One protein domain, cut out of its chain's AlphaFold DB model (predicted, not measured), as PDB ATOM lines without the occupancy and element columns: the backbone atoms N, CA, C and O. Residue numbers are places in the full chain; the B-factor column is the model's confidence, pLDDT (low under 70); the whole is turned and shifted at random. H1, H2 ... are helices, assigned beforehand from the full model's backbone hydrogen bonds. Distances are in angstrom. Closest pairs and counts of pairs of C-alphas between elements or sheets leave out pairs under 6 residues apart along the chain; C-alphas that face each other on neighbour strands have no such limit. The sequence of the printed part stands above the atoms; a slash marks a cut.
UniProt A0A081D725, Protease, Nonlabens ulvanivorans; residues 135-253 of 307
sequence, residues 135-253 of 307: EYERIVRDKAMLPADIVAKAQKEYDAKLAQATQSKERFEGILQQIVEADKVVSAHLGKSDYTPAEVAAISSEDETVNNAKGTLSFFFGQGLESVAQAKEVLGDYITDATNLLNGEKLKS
ATOM      1  N   GLU A 135     -12.663 105.457  -7.797       91.75
ATOM      2  CA  GLU A 135     -13.967 105.823  -8.363       91.75
ATOM      3  C   GLU A 135     -14.980 106.262  -7.291       91.75
ATOM      4  O   GLU A 135     -15.681 107.265  -7.453       91.75
ATOM      5  N   TYR A 136     -15.021 105.567  -6.148       94.94
ATOM      6  CA  TYR A 136     -15.897 105.958  -5.043       94.94
ATOM      7  C   TYR A 136     -15.492 107.310  -4.428       94.94
ATOM      8  O   TYR A 136     -16.364 108.086  -4.043       94.94
ATOM      9  N   GLU A 137     -14.196 107.629  -4.365       95.88
ATOM     10  CA  GLU A 137     -13.678 108.893  -3.822       95.88
ATOM     11  C   GLU A 137     -14.063 110.055  -4.729       95.88
ATOM     12  O   GLU A 137     -14.604 111.062  -4.268       95.88
ATOM     13  N   ARG A 138     -13.864 109.873  -6.036       94.88
ATOM     14  CA  ARG A 138     -14.242 110.831  -7.073       94.88
ATOM     15  C   ARG A 138     -15.737 111.150  -7.019       94.88
ATOM     16  O   ARG A 138     -16.115 112.319  -6.971       94.88
ATOM     17  N   ILE A 139     -16.591 110.123  -6.952       95.75
ATOM     18  CA  ILE A 139     -18.048 110.295  -6.857       95.75
ATOM     19  C   ILE A 139     -18.446 111.007  -5.554       95.75
ATOM     20  O   ILE A 139     -19.319 111.876  -5.573       95.75
ATOM     21  N   VAL A 140     -17.836 110.654  -4.417       97.00
ATOM     22  CA  VAL A 140     -18.137 111.286  -3.119       97.00
ATOM     23  C   VAL A 140     -17.717 112.758  -3.107       97.00
ATOM     24  O   VAL A 140     -18.477 113.601  -2.615       97.00
ATOM     25  N   ARG A 141     -16.554 113.086  -3.684       96.00
ATOM     26  CA  ARG A 141     -16.074 114.463  -3.857       96.00
ATOM     27  C   ARG A 141     -17.028 115.278  -4.734       96.00
ATOM     28  O   ARG A 141     -17.466 116.356  -4.330       96.00
ATOM     29  N   ASP A 142     -17.425 114.732  -5.881       94.75
ATOM     30  CA  ASP A 142     -18.195 115.439  -6.915       94.75
ATOM     31  C   ASP A 142     -19.713 115.240  -6.798       94.75
ATOM     32  O   ASP A 142     -20.464 115.511  -7.735       94.75
ATOM     33  N   LYS A 143     -20.201 114.776  -5.644       95.31
ATOM     34  CA  LYS A 143     -21.596 114.354  -5.421       95.31
ATOM     35  C   LYS A 143     -22.684 115.324  -5.902       95.31
ATOM     36  O   LYS A 143     -23.806 114.902  -6.157       95.31
ATOM     37  N   ALA A 144     -22.381 116.617  -6.013       94.38
ATOM     38  CA  ALA A 144     -23.310 117.631  -6.514       94.38
ATOM     39  C   ALA A 144     -23.594 117.521  -8.027       94.38
ATOM     40  O   ALA A 144     -24.607 118.043  -8.488       94.38
ATOM     41  N   MET A 145     -22.721 116.860  -8.790       92.12
ATOM     42  CA  MET A 145     -22.806 116.717 -10.249       92.12
ATOM     43  C   MET A 145     -23.472 115.407 -10.691       92.12
ATOM     44  O   MET A 145     -23.658 115.190 -11.887       92.12
ATOM     45  N   LEU A 146     -23.825 114.527  -9.748       94.50
ATOM     46  CA  LEU A 146     -24.155 113.131 -10.027       94.50
ATOM     47  C   LEU A 146     -25.556 112.713  -9.554       94.50
ATOM     48  O   LEU A 146     -26.088 113.279  -8.594       94.50
ATOM     49  N   PRO A 147     -26.162 111.683 -10.184       96.06
ATOM     50  CA  PRO A 147     -27.421 111.106  -9.724       96.06
ATOM     51  C   PRO A 147     -27.336 110.580  -8.286       96.06
ATOM     52  O   PRO A 147     -26.361 109.935  -7.892       96.06
ATOM     53  N   ALA A 148     -28.394 110.812  -7.505       97.50
ATOM     54  CA  ALA A 148     -28.428 110.481  -6.080       97.50
ATOM     55  C   ALA A 148     -28.236 108.979  -5.787       97.50
ATOM     56  O   ALA A 148     -27.702 108.626  -4.738       97.50
ATOM     57  N   ASP A 149     -28.647 108.091  -6.693       97.56
ATOM     58  CA  ASP A 149     -28.483 106.643  -6.544       97.56
ATOM     59  C   ASP A 149     -27.027 106.191  -6.739       97.56
ATOM     60  O   ASP A 149     -26.570 105.288  -6.036       97.56
ATOM     61  N   ILE A 150     -26.288 106.842  -7.640       96.44
ATOM     62  CA  ILE A 150     -24.851 106.615  -7.839       96.44
ATOM     63  C   ILE A 150     -24.069 107.127  -6.629       96.44
ATOM     64  O   ILE A 150     -23.270 106.387  -6.054       96.44
ATOM     65  N   VAL A 151     -24.380 108.345  -6.173       98.19
ATOM     66  CA  VAL A 151     -23.774 108.931  -4.968       98.19
ATOM     67  C   VAL A 151     -24.023 108.052  -3.744       98.19
ATOM     68  O   VAL A 151     -23.100 107.802  -2.977       98.19
ATOM     69  N   ALA A 152     -25.238 107.524  -3.564       98.38
ATOM     70  CA  ALA A 152     -25.551 106.661  -2.427       98.38
ATOM     71  C   ALA A 152     -24.742 105.350  -2.423       98.38
ATOM     72  O   ALA A 152     -24.362 104.871  -1.354       98.38
ATOM     73  N   LYS A 153     -24.457 104.768  -3.599       98.00
ATOM     74  CA  LYS A 153     -23.614 103.565  -3.714       98.00
ATOM     75  C   LYS A 153     -22.160 103.866  -3.356       98.00
ATOM     76  O   LYS A 153     -21.599 103.157  -2.526       98.00
ATOM     77  N   ALA A 154     -21.595 104.930  -3.925       98.00
ATOM     78  CA  ALA A 154     -20.223 105.340  -3.638       98.00
ATOM     79  C   ALA A 154     -20.044 105.758  -2.174       98.00
ATOM     80  O   ALA A 154     -19.076 105.357  -1.541       98.00
ATOM     81  N   GLN A 155     -21.011 106.481  -1.597       98.38
ATOM     82  CA  GLN A 155     -20.980 106.849  -0.180       98.38
ATOM     83  C   GLN A 155     -20.990 105.608   0.715       98.38
ATOM     84  O   GLN A 155     -20.224 105.539   1.667       98.38
ATOM     85  N   LYS A 156     -21.804 104.595   0.392       98.44
ATOM     86  CA  LYS A 156     -21.824 103.335   1.145       98.44
ATOM     87  C   LYS A 156     -20.477 102.608   1.087       98.44
ATOM     88  O   LYS A 156     -20.060 102.033   2.090       98.44
ATOM     89  N   GLU A 157     -19.826 102.596  -0.073       98.31
ATOM     90  CA  GLU A 157     -18.488 102.017  -0.219       98.31
ATOM     91  C   GLU A 157     -17.444 102.816   0.565       98.31
ATOM     92  O   GLU A 157     -16.705 102.227   1.351       98.31
ATOM     93  N   TYR A 158     -17.450 104.145   0.441       98.31
ATOM     94  CA  TYR A 158     -16.577 105.045   1.195       98.31
ATOM     95  C   TYR A 158     -16.729 104.843   2.709       98.31
ATOM     96  O   TYR A 158     -15.743 104.628   3.406       98.31
ATOM     97  N   ASP A 159     -17.962 104.797   3.221       98.38
ATOM     98  CA  ASP A 159     -18.243 104.568   4.642       98.38
ATOM     99  C   ASP A 159     -17.742 103.189   5.113       98.38
ATOM    100  O   ASP A 159     -17.213 103.055   6.220       98.38
ATOM    101  N   ALA A 160     -17.858 102.155   4.270       98.38
ATOM    102  CA  ALA A 160     -17.316 100.831   4.564       98.38
ATOM    103  C   ALA A 160     -15.778 100.839   4.606       98.38
ATOM    104  O   ALA A 160     -15.189 100.222   5.497       98.38
ATOM    105  N   LYS A 161     -15.128 101.570   3.690       98.00
ATOM    106  CA  LYS A 161     -13.672 101.766   3.682       98.00
ATOM    107  C   LYS A 161     -13.202 102.532   4.919       98.00
ATOM    108  O   LYS A 161     -12.234 102.108   5.540       98.00
ATOM    109  N   LEU A 162     -13.920 103.572   5.350       98.19
ATOM    110  CA  LEU A 162     -13.634 104.295   6.598       98.19
ATOM    111  C   LEU A 162     -13.755 103.392   7.834       98.19
ATOM    112  O   LEU A 162     -12.898 103.425   8.719       98.19
ATOM    113  N   ALA A 163     -14.794 102.554   7.900       98.25
ATOM    114  CA  ALA A 163     -14.958 101.602   8.996       98.25
ATOM    115  C   ALA A 163     -13.817 100.570   9.027       98.25
ATOM    116  O   ALA A 163     -13.244 100.310  10.088       98.25
ATOM    117  N   GLN A 164     -13.439 100.029   7.862       97.56
ATOM    118  CA  GLN A 164     -12.308  99.110   7.731       97.56
ATOM    119  C   GLN A 164     -10.983  99.782   8.119       97.56
ATOM    120  O   GLN A 164     -10.187  99.180   8.842       97.56
ATOM    121  N   ALA A 165     -10.753 101.018   7.673       97.94
ATOM    122  CA  ALA A 165      -9.565 101.797   7.997       97.94
ATOM    123  C   ALA A 165      -9.467 102.084   9.498       97.94
ATOM    124  O   ALA A 165      -8.397 101.921  10.071       97.94
ATOM    125  N   THR A 166     -10.586 102.414  10.154       98.19
ATOM    126  CA  THR A 166     -10.637 102.625  11.612       98.19
ATOM    127  C   THR A 166     -10.182 101.373  12.360       98.19
ATOM    128  O   THR A 166      -9.245 101.426  13.153       98.19
ATOM    129  N   GLN A 167     -10.791 100.222  12.055       97.31
ATOM    130  CA  GLN A 167     -10.443  98.956  12.703       97.31
ATOM    131  C   GLN A 167      -8.997  98.532  12.405       97.31
ATOM    132  O   GLN A 167      -8.293  98.042  13.289       97.31
ATOM    133  N   SER A 168      -8.553  98.697  11.157       95.56
ATOM    134  CA  SER A 168      -7.198  98.321  10.740       95.56
ATOM    135  C   SER A 168      -6.154  99.203  11.418       95.56
ATOM    136  O   SER A 168      -5.165  98.678  11.920       95.56
ATOM    137  N   LYS A 169      -6.409 100.513  11.514       97.62
ATOM    138  CA  LYS A 169      -5.550 101.467  12.216       97.62
ATOM    139  C   LYS A 169      -5.390 101.099  13.687       97.62
ATOM    140  O   LYS A 169      -4.261 100.911  14.123       97.62
ATOM    141  N   GLU A 170      -6.488 100.913  14.422       97.81
ATOM    142  CA  GLU A 170      -6.436 100.524  15.842       97.81
ATOM    143  C   GLU A 170      -5.648  99.221  16.045       97.81
ATOM    144  O   GLU A 170      -4.832  99.097  16.963       97.81
ATOM    145  N   ARG A 171      -5.854  98.244  15.153       97.06
ATOM    146  CA  ARG A 171      -5.114  96.980  15.172       97.06
ATOM    147  C   ARG A 171      -3.616  97.193  14.945       97.06
ATOM    148  O   ARG A 171      -2.818  96.626  15.691       97.06
ATOM    149  N   PHE A 172      -3.228  97.956  13.925       96.81
ATOM    150  CA  PHE A 172      -1.819  98.177  13.595       96.81
ATOM    151  C   PHE A 172      -1.107  99.049  14.628       96.81
ATOM    152  O   PHE A 172       0.025  98.733  14.981       96.81
ATOM    153  N   GLU A 173      -1.773 100.056  15.194       97.88
ATOM    154  CA  GLU A 173      -1.252 100.839  16.322       97.88
ATOM    155  C   GLU A 173      -0.977  99.941  17.536       97.88
ATOM    156  O   GLU A 173       0.096 100.020  18.139       97.88
ATOM    157  N   GLY A 174      -1.897  99.023  17.854       97.62
ATOM    158  CA  GLY A 174      -1.702  98.048  18.928       97.62
ATOM    159  C   GLY A 174      -0.526  97.099  18.676       97.62
ATOM    160  O   GLY A 174       0.269  96.844  19.582       97.62
ATOM    161  N   ILE A 175      -0.377  96.600  17.444       95.81
ATOM    162  CA  ILE A 175       0.759  95.752  17.046       95.81
ATOM    163  C   ILE A 175       2.075  96.529  17.154       95.81
ATOM    164  O   ILE A 175       3.033  96.045  17.757       95.81
ATOM    165  N   LEU A 176       2.117  97.746  16.612       96.25
ATOM    166  CA  LEU A 176       3.295  98.606  16.645       96.25
ATOM    167  C   LEU A 176       3.722  98.894  18.087       96.25
ATOM    168  O   LEU A 176       4.905  98.796  18.409       96.25
ATOM    169  N   GLN A 177       2.766  99.168  18.977       97.50
ATOM    170  CA  GLN A 177       3.048  99.379  20.394       97.50
ATOM    171  C   GLN A 177       3.666  98.135  21.052       97.50
ATOM    172  O   GLN A 177       4.640  98.259  21.794       97.50
ATOM    173  N   GLN A 178       3.154  96.933  20.763       96.44
ATOM    174  CA  GLN A 178       3.734  95.688  21.284       96.44
ATOM    175  C   GLN A 178       5.178  95.482  20.810       96.44
ATOM    176  O   GLN A 178       6.032  95.085  21.602       96.44
ATOM    177  N   ILE A 179       5.455  95.778  19.537       96.25
ATOM    178  CA  ILE A 179       6.802  95.695  18.963       96.25
ATOM    179  C   ILE A 179       7.738  96.698  19.635       96.25
ATOM    180  O   ILE A 179       8.834  96.321  20.036       96.25
ATOM    181  N   VAL A 180       7.312  97.952  19.797       96.69
ATOM    182  CA  VAL A 180       8.109  99.018  20.429       96.69
ATOM    183  C   VAL A 180       8.471  98.670  21.875       96.69
ATOM    184  O   VAL A 180       9.621  98.844  22.283       96.69
ATOM    185  N   GLU A 181       7.523  98.150  22.658       97.62
ATOM    186  CA  GLU A 181       7.798  97.757  24.044       97.62
ATOM    187  C   GLU A 181       8.708  96.522  24.121       97.62
ATOM    188  O   GLU A 181       9.630  96.485  24.940       97.62
ATOM    189  N   ALA A 182       8.515  95.534  23.242       97.75
ATOM    190  CA  ALA A 182       9.394  94.367  23.175       97.75
ATOM    191  C   ALA A 182      10.824  94.747  22.749       97.75
ATOM    192  O   ALA A 182      11.794  94.281  23.348       97.75
ATOM    193  N   ASP A 183      10.953  95.646  21.773       97.88
ATOM    194  CA  ASP A 183      12.222  96.191  21.289       97.88
ATOM    195  C   ASP A 183      13.011  96.877  22.403       97.88
ATOM    196  O   ASP A 183      14.201  96.623  22.577       97.88
ATOM    197  N   LYS A 184      12.340  97.682  23.230       98.00
ATOM    198  CA  LYS A 184      12.960  98.332  24.388       98.00
ATOM    199  C   LYS A 184      13.539  97.319  25.380       98.00
ATOM    200  O   LYS A 184      14.654  97.511  25.868       98.00
ATOM    201  N   VAL A 185      12.800  96.249  25.679       98.31
ATOM    202  CA  VAL A 185      13.239  95.194  26.610       98.31
ATOM    203  C   VAL A 185      14.416  94.412  26.031       98.31
ATOM    204  O   VAL A 185      15.422  94.220  26.715       98.31
ATOM    205  N   VAL A 186      14.321  93.991  24.769       98.06
ATOM    206  CA  VAL A 186      15.371  93.214  24.100       98.06
ATOM    207  C   VAL A 186      16.634  94.048  23.899       98.06
ATOM    208  O   VAL A 186      17.723  93.568  24.210       98.06
ATOM    209  N   SER A 187      16.498  95.311  23.492       97.69
ATOM    210  CA  SER A 187      17.626  96.238  23.362       97.69
ATOM    211  C   SER A 187      18.375  96.410  24.683       97.69
ATOM    212  O   SER A 187      19.604  96.364  24.723       97.69
ATOM    213  N   ALA A 188      17.637  96.572  25.786       97.62
ATOM    214  CA  ALA A 188      18.222  96.687  27.116       97.62
ATOM    215  C   ALA A 188      18.906  95.384  27.562       97.62
ATOM    216  O   ALA A 188      19.980  95.438  28.158       97.62
ATOM    217  N   HIS A 189      18.315  94.226  27.252       97.06
ATOM    218  CA  HIS A 189      18.884  92.921  27.587       97.06
ATOM    219  C   HIS A 189      20.175  92.625  26.808       97.06
ATOM    220  O   HIS A 189      21.140  92.129  27.385       97.06
ATOM    221  N   LEU A 190      20.208  92.946  25.512       96.75
ATOM    222  CA  LEU A 190      21.371  92.725  24.645       96.75
ATOM    223  C   LEU A 190      22.431  93.832  24.759       96.75
ATOM    224  O   LEU A 190      23.563  93.644  24.321       96.75
ATOM    225  N   GLY A 191      22.074  94.986  25.329       96.94
ATOM    226  CA  GLY A 191      22.953  96.152  25.423       96.94
ATOM    227  C   GLY A 191      23.196  96.861  24.086       96.94
ATOM    228  O   GLY A 191      24.168  97.607  23.970       96.94
ATOM    229  N   LYS A 192      22.344  96.627  23.081       95.50
ATOM    230  CA  LYS A 192      22.439  97.219  21.738       95.50
ATOM    231  C   LYS A 192      21.065  97.357  21.088       95.50
ATOM    232  O   LYS A 192      20.165  96.584  21.395       95.50
ATOM    233  N   SER A 193      20.918  98.318  20.181       91.56
ATOM    234  CA  SER A 193      19.668  98.587  19.450       91.56
ATOM    235  C   SER A 193      19.617  97.952  18.054       91.56
ATOM    236  O   SER A 193      18.568  97.951  17.423       91.56
ATOM    237  N   ASP A 194      20.742  97.432  17.560       91.62
ATOM    238  CA  ASP A 194      20.901  96.789  16.256       91.62
ATOM    239  C   ASP A 194      21.160  95.285  16.434       91.62
ATOM    240  O   ASP A 194      22.288  94.788  16.493       91.62
ATOM    241  N   TYR A 195      20.083  94.523  16.577       94.69
ATOM    242  CA  TYR A 195      20.146  93.073  16.731       94.69
ATOM    243  C   TYR A 195      19.429  92.355  15.592       94.69
ATOM    244  O   TYR A 195      18.478  92.857  14.996       94.69
ATOM    245  N   THR A 196      19.898  91.146  15.311       94.44
ATOM    246  CA  THR A 196      19.342  90.268  14.283       94.44
ATOM    247  C   THR A 196      18.241  89.366  14.852       94.44
ATOM    248  O   THR A 196      18.245  89.063  16.052       94.44
ATOM    249  N   PRO A 197      17.341  88.835  14.005       94.06
ATOM    250  CA  PRO A 197      16.387  87.804  14.419       94.06
ATOM    251  C   PRO A 197      17.041  86.592  15.097       94.06
ATOM    252  O   PRO A 197      16.501  86.049  16.062       94.06
ATOM    253  N   ALA A 198      18.234  86.198  14.641       94.62
ATOM    254  CA  ALA A 198      19.000  85.101  15.228       94.62
ATOM    255  C   ALA A 198      19.471  85.416  16.658       94.62
ATOM    256  O   ALA A 198      19.409  84.551  17.532       94.62
ATOM    257  N   GLU A 199      19.900  86.652  16.919       96.06
ATOM    258  CA  GLU A 199      20.292  87.087  18.262       96.06
ATOM    259  C   GLU A 199      19.103  87.101  19.219       96.06
ATOM    260  O   GLU A 199      19.232  86.629  20.347       96.06
ATOM    261  N   VAL A 200      17.926  87.542  18.762       96.62
ATOM    262  CA  VAL A 200      16.692  87.464  19.559       96.62
ATOM    263  C   VAL A 200      16.321  86.014  19.856       96.62
ATOM    264  O   VAL A 200      16.042  85.667  21.004       96.62
ATOM    265  N   ALA A 201      16.382  85.132  18.857       95.50
ATOM    266  CA  ALA A 201      16.107  83.710  19.043       95.50
ATOM    267  C   ALA A 201      17.073  83.045  20.047       95.50
ATOM    268  O   ALA A 201      16.663  82.143  20.787       95.50
ATOM    269  N   ALA A 202      18.320  83.519  20.124       96.94
ATOM    270  CA  ALA A 202      19.346  83.021  21.037       96.94
ATOM    271  C   ALA A 202      19.215  83.530  22.487       96.94
ATOM    272  O   ALA A 202      19.887  82.994  23.370       96.94
ATOM    273  N   ILE A 203      18.348  84.515  22.764       97.06
ATOM    274  CA  ILE A 203      18.145  85.045  24.122       97.06
ATOM    275  C   ILE A 203      17.723  83.926  25.081       97.06
ATOM    276  O   ILE A 203      16.771  83.186  24.819       97.06
ATOM    277  N   SER A 204      18.409  83.842  26.219       93.50
ATOM    278  CA  SER A 204      18.074  82.965  27.338       93.50
ATOM    279  C   SER A 204      18.117  83.787  28.618       93.50
ATOM    280  O   SER A 204      19.163  84.327  28.970       93.50
ATOM    281  N   SER A 205      16.987  83.882  29.314       94.75
ATOM    282  CA  SER A 205      16.847  84.687  30.526       94.75
ATOM    283  C   SER A 205      15.924  83.997  31.527       94.75
ATOM    284  O   SER A 205      14.980  83.313  31.132       94.75
ATOM    285  N   GLU A 206      16.170  84.195  32.821       95.81
ATOM    286  CA  GLU A 206      15.211  83.836  33.878       95.81
ATOM    287  C   GLU A 206      14.101  84.896  34.030       95.81
ATOM    288  O   GLU A 206      13.085  84.641  34.670       95.81
ATOM    289  N   ASP A 207      14.269  86.076  33.418       96.94
ATOM    290  CA  ASP A 207      13.280  87.156  33.433       96.94
ATOM    291  C   ASP A 207      12.141  86.875  32.440       96.94
ATOM    292  O   ASP A 207      12.337  86.828  31.220       96.94
ATOM    293  N   GLU A 208      10.930  86.721  32.972       96.19
ATOM    294  CA  GLU A 208       9.709  86.496  32.198       96.19
ATOM    295  C   GLU A 208       9.429  87.636  31.205       96.19
ATOM    296  O   GLU A 208       9.002  87.385  30.080       96.19
ATOM    297  N   THR A 209       9.748  88.881  31.563       97.00
ATOM    298  CA  THR A 209       9.587  90.057  30.695       97.00
ATOM    299  C   THR A 209      10.463  89.942  29.452       97.00
ATOM    300  O   THR A 209      10.006  90.206  28.340       97.00
ATOM    301  N   VAL A 210      11.710  89.497  29.628       97.94
ATOM    302  CA  VAL A 210      12.655  89.281  28.523       97.94
ATOM    303  C   VAL A 210      12.182  88.137  27.628       97.94
ATOM    304  O   VAL A 210      12.212  88.265  26.404       97.94
ATOM    305  N   ASN A 211      11.694  87.041  28.213       97.25
ATOM    306  CA  ASN A 211      11.183  85.900  27.450       97.25
ATOM    307  C   ASN A 211       9.902  86.242  26.671       97.25
ATOM    308  O   ASN A 211       9.754  85.820  25.523       97.25
ATOM    309  N   ASN A 212       9.012  87.054  27.245       96.88
ATOM    310  CA  ASN A 212       7.822  87.555  26.558       96.88
ATOM    311  C   ASN A 212       8.201  88.480  25.394       96.88
ATOM    312  O   ASN A 212       7.716  88.289  24.281       96.88
ATOM    313  N   ALA A 213       9.119  89.427  25.612       97.81
ATOM    314  CA  ALA A 213       9.610  90.314  24.558       97.81
ATOM    315  C   ALA A 213      10.295  89.538  23.418       97.81
ATOM    316  O   ALA A 213      10.023  89.789  22.242       97.81
ATOM    317  N   LYS A 214      11.107  88.526  23.759       97.56
ATOM    318  CA  LYS A 214      11.674  87.573  22.798       97.56
ATOM    319  C   LYS A 214      10.580  86.900  21.971       97.56
ATOM    320  O   LYS A 214      10.709  86.839  20.750       97.56
ATOM    321  N   GLY A 215       9.539  86.374  22.617       96.88
ATOM    322  CA  GLY A 215       8.429  85.694  21.946       96.88
ATOM    323  C   GLY A 215       7.708  86.605  20.954       96.88
ATOM    324  O   GLY A 215       7.514  86.218  19.803       96.88
ATOM    325  N   THR A 216       7.406  87.836  21.373       96.31
ATOM    326  CA  THR A 216       6.792  88.868  20.528       96.31
ATOM    327  C   THR A 216       7.634  89.149  19.285       96.31
ATOM    328  O   THR A 216       7.140  89.012  18.169       96.31
ATOM    329  N   LEU A 217       8.918  89.484  19.446       96.81
ATOM    330  CA  LEU A 217       9.777  89.796  18.299       96.81
ATOM    331  C   LEU A 217      10.022  88.572  17.407       96.81
ATOM    332  O   LEU A 217       9.981  88.690  16.186       96.81
ATOM    333  N   SER A 218      10.195  87.383  17.994       95.56
ATOM    334  CA  SER A 218      10.373  86.138  17.229       95.56
ATOM    335  C   SER A 218       9.150  85.814  16.370       95.56
ATOM    336  O   SER A 218       9.303  85.344  15.245       95.56
ATOM    337  N   PHE A 219       7.940  86.084  16.873       93.75
ATOM    338  CA  PHE A 219       6.712  85.925  16.096       93.75
ATOM    339  C   PHE A 219       6.713  86.828  14.858       93.75
ATOM    340  O   PHE A 219       6.451  86.343  13.761       93.75
ATOM    341  N   PHE A 220       7.054  88.110  15.016       91.50
ATOM    342  CA  PHE A 220       7.075  89.062  13.901       91.50
ATOM    343  C   PHE A 220       8.183  88.772  12.891       91.50
ATOM    344  O   PHE A 220       7.930  88.819  11.690       91.50
ATOM    345  N   PHE A 221       9.373  88.377  13.347       92.00
ATOM    346  CA  PHE A 221      10.433  87.946  12.436       92.00
ATOM    347  C   PHE A 221      10.044  86.690  11.647       92.00
ATOM    348  O   PHE A 221      10.359  86.568  10.466       92.00
ATOM    349  N   GLY A 222       9.267  85.789  12.254       88.25
ATOM    350  CA  GLY A 222       8.685  84.636  11.564       88.25
ATOM    351  C   GLY A 222       7.666  84.986  10.468       88.25
ATOM    352  O   GLY A 222       7.332  84.112   9.675       88.25
ATOM    353  N   GLN A 223       7.180  86.232  10.403       85.56
ATOM    354  CA  GLN A 223       6.295  86.730   9.336       85.56
ATOM    355  C   GLN A 223       7.067  87.367   8.166       85.56
ATOM    356  O   GLN A 223       6.448  87.943   7.276       85.56
ATOM    357  N   GLY A 224       8.401  87.279   8.160       84.50
ATOM    358  CA  GLY A 224       9.245  87.833   7.099       84.50
ATOM    359  C   GLY A 224       9.741  89.259   7.353       84.50
ATOM    360  O   GLY A 224      10.347  89.845   6.467       84.50
ATOM    361  N   LEU A 225       9.518  89.813   8.550       85.94
ATOM    362  CA  LEU A 225      10.146  91.072   8.959       85.94
ATOM    363  C   LEU A 225      11.604  90.809   9.357       85.94
ATOM    364  O   LEU A 225      11.887  89.968  10.206       85.94
ATOM    365  N   GLU A 226      12.538  91.542   8.768       87.69
ATOM    366  CA  GLU A 226      13.977  91.342   8.959       87.69
ATOM    367  C   GLU A 226      14.535  92.156  10.131       87.69
ATOM    368  O   GLU A 226      15.580  91.824  10.693       87.69
ATOM    369  N   SER A 227      13.836  93.222  10.528       92.38
ATOM    370  CA  SER A 227      14.227  94.071  11.651       92.38
ATOM    371  C   SER A 227      13.038  94.784  12.289       92.38
ATOM    372  O   SER A 227      11.969  94.938  11.696       92.38
ATOM    373  N   VAL A 228      13.237  95.279  13.513       93.44
ATOM    374  CA  VAL A 228      12.254  96.150  14.172       93.44
ATOM    375  C   VAL A 228      12.099  97.483  13.435       93.44
ATOM    376  O   VAL A 228      11.004  98.039  13.418       93.44
ATOM    377  N   ALA A 229      13.169  98.002  12.826       93.38
ATOM    378  CA  ALA A 229      13.107  99.232  12.039       93.38
ATOM    379  C   ALA A 229      12.156  99.067  10.846       93.38
ATOM    380  O   ALA A 229      11.212  99.842  10.721       93.38
ATOM    381  N   GLN A 230      12.323  97.987  10.077       92.06
ATOM    382  CA  GLN A 230      11.427  97.639   8.974       92.06
ATOM    383  C   GLN A 230       9.988  97.424   9.462       92.06
ATOM    384  O   GLN A 230       9.042  97.884   8.837       92.06
ATOM    385  N   ALA A 231       9.795  96.767  10.610       91.81
ATOM    386  CA  ALA A 231       8.459  96.583  11.175       91.81
ATOM    387  C   ALA A 231       7.770  97.919  11.509       91.81
ATOM    388  O   ALA A 231       6.571  98.067  11.275       91.81
ATOM    389  N   LYS A 232       8.517  98.886  12.060       93.94
ATOM    390  CA  LYS A 232       8.011 100.230  12.382       93.94
ATOM    391  C   LYS A 232       7.652 101.014  11.124       93.94
ATOM    392  O   LYS A 232       6.630 101.687  11.137       93.94
ATOM    393  N   GLU A 233       8.472 100.914  10.085       94.62
ATOM    394  CA  GLU A 233       8.232 101.530   8.777       94.62
ATOM    395  C   GLU A 233       6.958 100.966   8.142       94.62
ATOM    396  O   GLU A 233       5.965 101.678   8.037       94.62
ATOM    397  N   VAL A 234       6.911  99.650   7.910       92.94
ATOM    398  CA  VAL A 234       5.767  98.979   7.274       92.94
ATOM    399  C   VAL A 234       4.454  99.245   8.018       92.94
ATOM    400  O   VAL A 234       3.438  99.568   7.407       92.94
ATOM    401  N   LEU A 235       4.433  99.110   9.350       94.81
ATOM    402  CA  LEU A 235       3.222  99.383  10.133       94.81
ATOM    403  C   LEU A 235       2.882 100.876  10.175       94.81
ATOM    404  O   LEU A 235       1.703 101.226  10.210       94.81
ATOM    405  N   GLY A 236       3.897 101.740  10.196       96.44
ATOM    406  CA  GLY A 236       3.741 103.189  10.151       96.44
ATOM    407  C   GLY A 236       3.069 103.652   8.863       96.44
ATOM    408  O   GLY A 236       2.157 104.478   8.931       96.44
ATOM    409  N   ASP A 237       3.438 103.062   7.729       94.94
ATOM    410  CA  ASP A 237       2.837 103.350   6.426       94.94
ATOM    411  C   ASP A 237       1.359 102.947   6.408       94.94
ATOM    412  O   ASP A 237       0.497 103.789   6.159       94.94
ATOM    413  N   TYR A 238       1.021 101.725   6.844       95.44
ATOM    414  CA  TYR A 238      -0.382 101.296   6.962       95.44
ATOM    415  C   TYR A 238      -1.226 102.208   7.869       95.44
ATOM    416  O   TYR A 238      -2.397 102.478   7.582       95.44
ATOM    417  N   ILE A 239      -0.663 102.668   8.992       97.88
ATOM    418  CA  ILE A 239      -1.340 103.595   9.912       97.88
ATOM    419  C   ILE A 239      -1.525 104.965   9.251       97.88
ATOM    420  O   ILE A 239      -2.571 105.602   9.434       97.88
ATOM    421  N   THR A 240      -0.527 105.419   8.495       97.44
ATOM    422  CA  THR A 240      -0.548 106.690   7.769       97.44
ATOM    423  C   THR A 240      -1.608 106.663   6.674       97.44
ATOM    424  O   THR A 240      -2.472 107.539   6.667       97.44
ATOM    425  N   ASP A 241      -1.653 105.618   5.851       94.62
ATOM    426  CA  ASP A 241      -2.660 105.442   4.801       94.62
ATOM    427  C   ASP A 241      -4.077 105.409   5.368       94.62
ATOM    428  O   ASP A 241      -4.969 106.133   4.913       94.62
ATOM    429  N   ALA A 242      -4.285 104.627   6.433       97.50
ATOM    430  CA  ALA A 242      -5.568 104.586   7.120       97.50
ATOM    431  C   ALA A 242      -5.947 105.966   7.680       97.50
ATOM    432  O   ALA A 242      -7.103 106.376   7.594       97.50
ATOM    433  N   THR A 243      -4.984 106.711   8.227       97.94
ATOM    434  CA  THR A 243      -5.207 108.070   8.737       97.94
ATOM    435  C   THR A 243      -5.558 109.049   7.618       97.94
ATOM    436  O   THR A 243      -6.486 109.841   7.780       97.94
ATOM    437  N   ASN A 244      -4.876 108.971   6.478       95.94
ATOM    438  CA  ASN A 244      -5.131 109.819   5.318       95.94
ATOM    439  C   ASN A 244      -6.539 109.585   4.758       95.94
ATOM    440  O   ASN A 244      -7.272 110.542   4.495       95.94
ATOM    441  N   LEU A 245      -6.963 108.321   4.659       96.19
ATOM    442  CA  LEU A 245      -8.325 107.974   4.260       96.19
ATOM    443  C   LEU A 245      -9.361 108.503   5.267       96.19
ATOM    444  O   LEU A 245     -10.344 109.127   4.870       96.19
ATOM    445  N   LEU A 246      -9.127 108.325   6.572       97.19
ATOM    446  CA  LEU A 246     -10.021 108.829   7.625       97.19
ATOM    447  C   LEU A 246     -10.157 110.356   7.625       97.19
ATOM    448  O   LEU A 246     -11.238 110.882   7.897       97.19
ATOM    449  N   ASN A 247      -9.084 111.066   7.286       96.88
ATOM    450  CA  ASN A 247      -9.081 112.521   7.159       96.88
ATOM    451  C   ASN A 247      -9.636 113.011   5.810       96.88
ATOM    452  O   ASN A 247      -9.742 114.223   5.593       96.88
ATOM    453  N   GLY A 248      -9.986 112.087   4.909       95.44
ATOM    454  CA  GLY A 248     -10.472 112.390   3.570       95.44
ATOM    455  C   GLY A 248      -9.443 113.131   2.723       95.44
ATOM    456  O   GLY A 248      -9.839 113.984   1.934       95.44
ATOM    457  N   GLU A 249      -8.142 112.858   2.888       94.44
ATOM    458  CA  GLU A 249      -7.082 113.569   2.156       94.44
ATOM    459  C   GLU A 249      -7.289 113.481   0.638       94.44
ATOM    460  O   GLU A 249      -7.286 114.503  -0.043       94.44
ATOM    461  N   LYS A 250      -7.617 112.289   0.119       91.56
ATOM    462  CA  LYS A 250      -7.916 112.084  -1.307       91.56
ATOM    463  C   LYS A 250      -9.133 112.886  -1.791       91.56
ATOM    464  O   LYS A 250      -9.177 113.271  -2.952       91.56
ATOM    465  N   LEU A 251     -10.090 113.221  -0.919       94.38
ATOM    466  CA  LEU A 251     -11.248 114.050  -1.289       94.38
ATOM    467  C   LEU A 251     -10.920 115.547  -1.397       94.38
ATOM    468  O   LEU A 251     -11.734 116.307  -1.920       94.38
ATOM    469  N   LYS A 252      -9.768 115.989  -0.877       93.31
ATOM    470  CA  LYS A 252      -9.338 117.397  -0.925       93.31
ATOM    471  C   LYS A 252      -8.655 117.751  -2.243       93.31
ATOM    472  O   LYS A 252      -8.631 118.927  -2.597       93.31
ATOM    473  N   SER A 253      -8.135 116.749  -2.946       89.38
ATOM    474  CA  SER A 253      -7.441 116.908  -4.220       89.38
ATOM    475  C   SER A 253      -8.331 116.495  -5.389       89.38
ATOM    476  O   SER A 253      -9.184 115.606  -5.284       89.38
TER     477      SER A 253
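Overview. This is residues 135 to 253 of the 307 residues of the protein "Protease" of Nonlabens ulvanivorans (UniProt A0A081D725). One long helix, H2, is the spine of a thin rod, and H5 folds back beside part of it at a shallow tilt. Near the end of the rod where H2 begins, the short helices H1 and H6 pack on each other, with H1 across H2; at the other end, the hairpin of H3 and H4 makes a small head, in which H4 crosses H2 at residues 178 to 189. The printed part has 119 residues with six named helices, H1 to H6 in order along the chain, and no named strand; its class is all helix. It is only just extended, close to loose, with a radius of gyration of the C-alphas of 20.5 A, and its C-alphas span 66 by 22 by 20 A.

Along the chain. H1, residues 135 to 141, begins with C-alpha 135 at (-13.967, 105.823, -8.363) and is 10.0 A long from first to last C-alpha. H2, residues 148 to 190, is 61.1 A long and ends with C-alpha 190 at (21.371, 92.725, 24.645). H3 follows with residues 197 to 202, 8.7 A, and H4 with residues 208 to 221, 19.8 A. H5, residues 228 to 246, is 26.5 A long. H6, residues 249 to 252, is 5.4 A long and ends with C-alpha 252 at (-9.338, 117.397, -0.925).

Arrangement. H2 is the hub and touches H1, H4 and H5. H1 touches residues 150 to 158 of H2 alone, about perpendicular at 78 degrees; the closest C-alphas, of Tyr 136 and Ala 154, are 4.6 A apart. H5 touches H2 at a shallow tilt of 24 degrees, opposite ways, closest at the C-alphas of Ala 165 and Ala 242, 5.0 A apart. H4 touches residues 178 to 189 of H2 alone, at a steep tilt of 49 degrees, opposite ways; the closest C-alphas, of Ala 182 and Ala 213, are 4.3 A apart. H3 and H4 form a helical hairpin at a shallow tilt of 33 degrees, only just short of steep; their closest C-alphas, of Val 200 and Lys 214, are 6.0 A apart. H6 touches H1, with the C-alphas of Arg 141 and Leu 251 closest at 5.5 A. H2 and H6 are apart, and so are H1 and H5. Every O i to N i+4 pair is within hydrogen-bond range in H1, H2, H3, H4 and H5, while H6 is too short for such a pair.

Size, cuts and confidence. The two C-alphas farthest apart, of Met 145 and Glu 206, are 66.9 A apart, while those of the first and last printed residues, Glu 135 and Ser 253, are 13.5 A apart. The printed part has no cut. The links H3 to H4 and H5 to H6 are tight, the other three are short, and none is long. The mean pLDDT of the printed part is 95.6, and no printed residue is under 70.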